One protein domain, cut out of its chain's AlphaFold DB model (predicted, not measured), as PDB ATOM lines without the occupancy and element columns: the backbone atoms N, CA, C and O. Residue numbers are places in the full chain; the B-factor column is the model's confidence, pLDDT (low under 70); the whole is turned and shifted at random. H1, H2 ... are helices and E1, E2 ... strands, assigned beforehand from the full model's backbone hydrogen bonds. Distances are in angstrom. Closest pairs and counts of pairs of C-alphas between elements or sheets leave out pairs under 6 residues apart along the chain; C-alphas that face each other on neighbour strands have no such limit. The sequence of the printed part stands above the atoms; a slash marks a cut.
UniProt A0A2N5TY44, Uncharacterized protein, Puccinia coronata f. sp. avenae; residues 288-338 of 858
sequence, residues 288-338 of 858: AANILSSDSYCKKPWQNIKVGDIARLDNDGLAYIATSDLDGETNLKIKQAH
ATOM      1  N   ALA A 288      13.923  37.994  10.312       80.81
ATOM      2  CA  ALA A 288      13.573  36.578  10.242       80.81
ATOM      3  C   ALA A 288      14.821  35.679  10.256       80.81
ATOM      4  O   ALA A 288      15.856  36.029   9.694       80.81
ATOM      5  N   ALA A 289      14.690  34.496  10.851       82.38
ATOM      6  CA  ALA A 289      15.609  33.372  10.715       82.38
ATOM      7  C   ALA A 289      14.821  32.117  10.306       82.38
ATOM      8  O   ALA A 289      13.685  31.924  10.752       82.38
ATOM      9  N   ASN A 290      15.414  31.260   9.472       83.56
ATOM     10  CA  ASN A 290      14.827  29.972   9.105       83.56
ATOM     11  C   ASN A 290      15.070  28.994  10.269       83.56
ATOM     12  O   ASN A 290      16.219  28.708  10.593       83.56
ATOM     13  N   ILE A 291      14.022  28.492  10.923       85.12
ATOM     14  CA  ILE A 291      14.132  27.573  12.068       85.12
ATOM     15  C   ILE A 291      13.333  26.307  11.796       85.12
ATOM     16  O   ILE A 291      12.177  26.374  11.379       85.12
ATOM     17  N   LEU A 292      13.939  25.152  12.069       82.75
ATOM     18  CA  LEU A 292      13.268  23.864  11.972       82.75
ATOM     19  C   LEU A 292      12.110  23.788  12.979       82.75
ATOM     20  O   LEU A 292      12.267  24.079  14.166       82.75
ATOM     21  N   SER A 293      10.934  23.409  12.498       80.50
ATOM     22  CA  SER A 293       9.705  23.306  13.271       80.50
ATOM     23  C   SER A 293       8.876  22.173  12.683       80.50
ATOM     24  O   SER A 293       8.333  22.341  11.596       80.50
ATOM     25  N   SER A 294       8.814  21.037  13.389       71.88
ATOM     26  CA  SER A 294       8.098  19.823  12.961       71.88
ATOM     27  C   SER A 294       8.309  19.532  11.471       71.88
ATOM     28  O   SER A 294       7.448  19.793  10.635       71.88
ATOM     29  N   ASP A 295       9.516  19.052  11.167       72.31
ATOM     30  CA  ASP A 295       9.877  18.456   9.876       72.31
ATOM     31  C   ASP A 295      10.078  19.487   8.734       72.31
ATOM     32  O   ASP A 295      10.541  19.140   7.651       72.31
ATOM     33  N   SER A 296       9.824  20.783   8.978       79.44
ATOM     34  CA  SER A 296       9.944  21.863   7.981       79.44
ATOM     35  C   SER A 296      10.694  23.104   8.497       79.44
ATOM     36  O   SER A 296      10.784  23.337   9.702       79.44
ATOM     37  N   TYR A 297      11.250  23.927   7.597       82.62
ATOM     38  CA  TYR A 297      11.897  25.198   7.963       82.62
ATOM     39  C   TYR A 297      10.894  26.360   7.936       82.62
ATOM     40  O   TYR A 297      10.464  26.802   6.872       82.62
ATOM     41  N   CYS A 298      10.563  26.903   9.108       85.38
ATOM     42  CA  CYS A 298       9.667  28.047   9.262       85.38
ATOM     43  C   CYS A 298      10.445  29.336   9.563       85.38
ATOM     44  O   CYS A 298      11.338  29.353  10.409       85.38
ATOM     45  N   LYS A 299      10.058  30.451   8.933       85.81
ATOM     46  CA  LYS A 299      10.613  31.778   9.245       85.81
ATOM     47  C   LYS A 299      10.060  32.283  10.584       85.81
ATOM     48  O   LYS A 299       8.868  32.557  10.694       85.81
ATOM     49  N   LYS A 300      10.924  32.422  11.593       86.00
ATOM     50  CA  LYS A 300      10.608  32.987  12.922       86.00
ATOM     51  C   LYS A 300      11.400  34.293  13.129       86.00
ATOM     52  O   LYS A 300      12.560  34.344  12.723       86.00
ATOM     53  N   PRO A 301      10.836  35.348  13.749       86.06
ATOM     54  CA  PRO A 301      11.584  36.572  14.037       86.06
ATOM     55  C   PRO A 301      12.583  36.357  15.187       86.06
ATOM     56  O   PRO A 301      12.309  35.573  16.099       86.06
ATOM     57  N   TRP A 302      13.707  37.079  15.183       83.31
ATOM     58  CA  TRP A 302      14.818  36.915  16.137       83.31
ATOM     59  C   TRP A 302      14.382  36.977  17.612       83.31
ATOM     60  O   TRP A 302      14.859  36.199  18.435       83.31
ATOM     61  N   GLN A 303      13.397  37.815  17.945       82.88
ATOM     62  CA  GLN A 303      12.819  37.905  19.295       82.88
ATOM     63  C   GLN A 303      12.130  36.627  19.825       82.88
ATOM     64  O   GLN A 303      11.872  36.547  21.031       82.88
ATOM     65  N   ASN A 304      11.812  35.664  18.949       82.94
ATOM     66  CA  ASN A 304      11.079  34.430  19.260       82.94
ATOM     67  C   ASN A 304      11.964  33.165  19.257       82.94
ATOM     68  O   ASN A 304      11.439  32.074  19.480       82.94
ATOM     69  N   ILE A 305      13.271  33.300  19.008       84.81
ATOM     70  CA  ILE A 305      14.235  32.188  19.003       84.81
ATOM     71  C   ILE A 305      14.540  31.752  20.443       84.81
ATOM     72  O   ILE A 305      14.721  32.591  21.330       84.81
ATOM     73  N   LYS A 306      14.604  30.439  20.683       82.88
ATOM     74  CA  LYS A 306      14.878  29.831  21.993       82.88
ATOM     75  C   LYS A 306      16.140  28.969  21.966       82.88
ATOM     76  O   LYS A 306      16.544  28.454  20.927       82.88
ATOM     77  N   VAL A 307      16.743  28.767  23.138       80.75
ATOM     78  CA  VAL A 307      17.835  27.797  23.309       80.75
ATOM     79  C   VAL A 307      17.322  26.402  22.926       80.75
ATOM     80  O   VAL A 307      16.324  25.939  23.477       80.75
ATOM     81  N   GLY A 308      17.990  25.756  21.968       76.25
ATOM     82  CA  GLY A 308      17.592  24.459  21.408       76.25
ATOM     83  C   GLY A 308      16.829  24.515  20.075       76.25
ATOM     84  O   GLY A 308      16.678  23.469  19.451       76.25
ATOM     85  N   ASP A 309      16.396  25.691  19.596       80.88
ATOM     86  CA  ASP A 309      15.900  25.834  18.217       80.88
ATOM     87  C   ASP A 309      17.046  25.582  17.213       80.88
ATOM     88  O   ASP A 309      18.120  26.179  17.315       80.88
ATOM     89  N   ILE A 310      16.809  24.745  16.198       83.12
ATOM     90  CA  ILE A 310      17.772  24.509  15.113       83.12
ATOM     91  C   ILE A 310      17.523  25.531  14.001       83.12
ATOM     92  O   ILE A 310      16.569  25.412  13.229       83.12
ATOM     93  N   ALA A 311      18.387  26.541  13.926       83.12
ATOM     94  CA  ALA A 311      18.387  27.517  12.844       83.12
ATOM     95  C   ALA A 311      19.142  26.988  11.614       83.12
ATOM     96  O   ALA A 311      20.251  26.466  11.733       83.12
ATOM     97  N   ARG A 312      18.560  27.176  10.427       79.50
ATOM     98  CA  ARG A 312      19.245  27.042   9.141       79.50
ATOM     99  C   ARG A 312      19.735  28.419   8.705       79.50
ATOM    100  O   ARG A 312      18.945  29.354   8.588       79.50
ATOM    101  N   LEU A 313      21.032  28.516   8.440       70.25
ATOM    102  CA  LEU A 313      21.570  29.520   7.530       70.25
ATOM    103  C   LEU A 313      21.490  28.947   6.113       70.25
ATOM    104  O   LEU A 313      21.670  27.742   5.922       70.25
ATOM    105  N   ASP A 314      21.179  29.792   5.139       60.84
ATOM    106  CA  ASP A 314      21.141  29.378   3.740       60.84
ATOM    107  C   ASP A 314      22.588  29.295   3.190       60.84
ATOM    108  O   ASP A 314      23.466  30.008   3.685       60.84
ATOM    109  N   ASN A 315      22.821  28.448   2.172       55.84
ATOM    110  CA  ASN A 315      24.114  27.945   1.639       55.84
ATOM    111  C   ASN A 315      24.679  26.662   2.295       55.84
ATOM    112  O   ASN A 315      24.355  26.311   3.430       55.84
ATOM    113  N   ASP A 316      25.516  25.940   1.537       49.50
ATOM    114  CA  ASP A 316      25.821  24.522   1.767       49.50
ATOM    115  C   ASP A 316      27.210  24.246   2.376       49.50
ATOM    116  O   ASP A 316      28.250  24.614   1.830       49.50
ATOM    117  N   GLY A 317      27.231  23.488   3.479       53.34
ATOM    118  CA  GLY A 317      28.375  22.690   3.955       53.34
ATOM    119  C   GLY A 317      29.583  23.419   4.568       53.34
ATOM    120  O   GLY A 317      30.189  22.888   5.502       53.34
ATOM    121  N   LEU A 318      29.946  24.614   4.092       58.19
ATOM    122  CA  LEU A 318      31.119  25.374   4.545       58.19
ATOM    123  C   LEU A 318      30.735  26.794   4.973       58.19
ATOM    124  O   LEU A 318      30.292  27.604   4.165       58.19
ATOM    125  N   ALA A 319      30.949  27.109   6.253       68.88
ATOM    126  CA  ALA A 319      30.642  28.421   6.808       68.88
ATOM    127  C   ALA A 319      31.874  29.338   6.778       68.88
ATOM    128  O   ALA A 319      32.854  29.110   7.494       68.88
ATOM    129  N   TYR A 320      31.789  30.404   5.986       75.94
ATOM    130  CA  TYR A 320      32.678  31.561   6.063       75.94
ATOM    131  C   TYR A 320      32.018  32.622   6.949       75.94
ATOM    132  O   TYR A 320      30.825  32.886   6.811       75.94
ATOM    133  N   ILE A 321      32.775  33.204   7.881       77.25
ATOM    134  CA  ILE A 321      32.279  34.233   8.802       77.25
ATOM    135  C   ILE A 321      33.206  35.442   8.736       77.25
ATOM    136  O   ILE A 321      34.394  35.315   9.034       77.25
ATOM    137  N   ALA A 322      32.672  36.615   8.392       73.94
ATOM    138  CA  ALA A 322      33.371  37.872   8.624       73.94
ATOM    139  C   ALA A 322      33.316  38.209  10.123       73.94
ATOM    140  O   ALA A 322      32.255  38.153  10.745       73.94
ATOM    141  N   THR A 323      34.463  38.541  10.715       73.75
ATOM    142  CA  THR A 323      34.571  38.938  12.132       73.75
ATOM    143  C   THR A 323      35.074  40.370  12.300       73.75
ATOM    144  O   THR A 323      35.605  40.715  13.355       73.75
ATOM    145  N   SER A 324      34.866  41.213  11.284       74.00
ATOM    146  CA  SER A 324      35.132  42.659  11.305       74.00
ATOM    147  C   SER A 324      34.526  43.329  12.534       74.00
ATOM    148  O   SER A 324      35.173  44.122  13.208       74.00
ATOM    149  N   ASP A 325      33.296  42.943  12.847       70.50
ATOM    150  CA  ASP A 325      32.454  43.565  13.865       70.50
ATOM    151  C   ASP A 325      32.782  43.084  15.293       70.50
ATOM    152  O   ASP A 325      32.332  43.687  16.267       70.50
ATOM    153  N   LEU A 326      33.547  41.990  15.418       73.38
ATOM    154  CA  LEU A 326      33.906  41.348  16.689       73.38
ATOM    155  C   LEU A 326      35.380  41.560  17.054       73.38
ATOM    156  O   LEU A 326      35.686  41.956  18.176       73.38
ATOM    157  N   ASP A 327      36.277  41.295  16.102       68.50
ATOM    158  CA  ASP A 327      37.731  41.275  16.301       68.50
ATOM    159  C   ASP A 327      38.447  42.420  15.549       68.50
ATOM    160  O   ASP A 327      39.660  42.573  15.667       68.50
ATOM    161  N   GLY A 328      37.734  43.195  14.718       77.00
ATOM    162  CA  GLY A 328      38.328  44.164  13.780       77.00
ATOM    163  C   GLY A 328      38.971  43.530  12.536       77.00
ATOM    164  O   GLY A 328      39.411  44.239  11.633       77.00
ATOM    165  N   GLU A 329      39.029  42.199  12.465       79.00
ATOM    166  CA  GLU A 329      39.692  41.462  11.390       79.00
ATOM    167  C   GLU A 329      38.817  41.361  10.131       79.00
ATOM    168  O   GLU A 329      37.725  40.794  10.158       79.00
ATOM    169  N   THR A 330      39.338  41.830   8.995       74.44
ATOM    170  CA  THR A 330      38.676  41.777   7.675       74.44
ATOM    171  C   THR A 330      38.716  40.398   7.001       74.44
ATOM    172  O   THR A 330      38.138  40.219   5.931       74.44
ATOM    173  N   ASN A 331      39.390  39.413   7.601       81.75
ATOM    174  CA  ASN A 331      39.550  38.074   7.035       81.75
ATOM    175  C   ASN A 331      38.340  37.173   7.336       81.75
ATOM    176  O   ASN A 331      37.870  37.099   8.471       81.75
ATOM    177  N   LEU A 332      37.889  36.409   6.335       77.69
ATOM    178  CA  LEU A 332      36.835  35.406   6.512       77.69
ATOM    179  C   LEU A 332      37.358  34.194   7.301       77.69
ATOM    180  O   LEU A 332      38.211  33.440   6.826       77.69
ATOM    181  N   LYS A 333      36.806  33.957   8.492       73.94
ATOM    182  CA  LYS A 333      37.142  32.803   9.336       73.94
ATOM    183  C   LYS A 333      36.332  31.582   8.903       73.94
ATOM    184  O   LYS A 333      35.108  31.563   9.021       73.94
ATOM    185  N   ILE A 334      37.026  30.546   8.430       75.50
ATOM    186  CA  ILE A 334      36.420  29.266   8.040       75.50
ATOM    187  C   ILE A 334      36.027  28.481   9.299       75.50
ATOM    188  O   ILE A 334      36.879  28.151  10.130       75.50
ATOM    189  N   LYS A 335      34.747  28.124   9.417       76.44
ATOM    190  CA  LYS A 335      34.212  27.224  10.448       76.44
ATOM    191  C   LYS A 335      33.708  25.941   9.789       76.44
ATOM    192  O   LYS A 335      33.028  25.972   8.766       76.44
ATOM    193  N   GLN A 336      34.058  24.801  10.380       67.81
ATOM    194  CA  GLN A 336      33.739  23.472   9.851       67.81
ATOM    195  C   GLN A 336      32.710  22.791  10.761       67.81
ATOM    196  O   GLN A 336      32.854  22.814  11.984       67.81
ATOM    197  N   ALA A 337      31.679  22.188  10.167       70.44
ATOM    198  CA  ALA A 337      30.713  21.368  10.895       70.44
ATOM    199  C   ALA A 337      31.380  20.108  11.480       70.44
ATOM    200  O   ALA A 337      32.420  19.653  10.996       70.44
ATOM    201  N   HIS A 338      30.779  19.514  12.516       72.25
ATOM    202  CA  HIS A 338      31.281  18.255  13.067       72.25
ATOM    203  C   HIS A 338      31.097  17.135  12.030       72.25
ATOM    204  O   HIS A 338      29.999  17.012  11.490       72.25
TER     205      HIS A 338
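What this domain is: This is residues 288 to 338 of the 858 residues of an uncharacterized protein of Puccinia coronata f. sp. avenae (UniProt A0A2N5TY44). Two separate two-stranded antiparallel ladders, E1 with E2 and E3 with E4, lie at opposite ends of an elongated shape, joined by the long link of residues 302 to 317, with an open gap between the ladders. The link first folds back beside E1, where residues 311 to 312 pair with it, and then crosses to the second ladder, where the short helix H1 lies at the turn between E3 and E4. The printed part has 51 residues, with four named strands and one named helix in the order E1, E2, E3, H1, E4, and its class is mostly strand. The whole is loose, with a radius of gyration of the C-alphas of 13.5 A and spans of 37 by 24 by 17 A.

How they stand to each other: E1, residues 288 to 293, and E2, residues 296 to 301, form a hairpin of antiparallel neighbours, with 142 degrees between their directions. The C-alphas of Ala 288 and Pro 301 face each other at 4.3 A. N 291 and O 298 are within hydrogen-bond range at 2.9 A, as are N 298 and O 291 at 2.8 A. Residues 290 to 291 of E1 also form a short antiparallel pairing with residues 311 to 312. E3, residues 318 to 323, and E4, residues 329 to 336, are antiparallel neighbours at 152 degrees. The C-alphas of Ala 322 and Leu 332 face each other at 4.7 A, and N 333 and O 321 are within hydrogen-bond range at 2.8 A. H1, residues 324 to 327, comes closest to E4 at the C-alphas of Ser 324 and Thr 330, 5.1 A apart. H1 is too short for any O i to N i+4 pair, and its one O i to N i+3 pair is not within range. E1 is apart from E3, H1 and E4, and E2 is apart from E3, H1 and E4.

Where its parts are: E1 begins at C-alpha 288, at (13.573, 36.578, 10.242), and is 14.2 A long from first to last C-alpha. E2 is 16.0 A long. E3 begins at C-alpha 318, at (31.119, 25.374, 4.545), and is 15.9 A long. H1 has four residues and is 5.8 A long. E4, the longest strand with 8 residues, is 19.0 A long and ends at C-alpha 336, at (33.739, 23.472, 9.851).

The domain as a whole: The two C-alphas farthest apart are those of Ser 294 and Gly 328, 38.8 A. The printed part has no cut. The link from E2 to E3 is long, with 16 residues, and the other links are tight. The mean pLDDT of the printed part is 76.0, and residues 314 to 319, residue 327 and residue 336 of this predicted model are under 70.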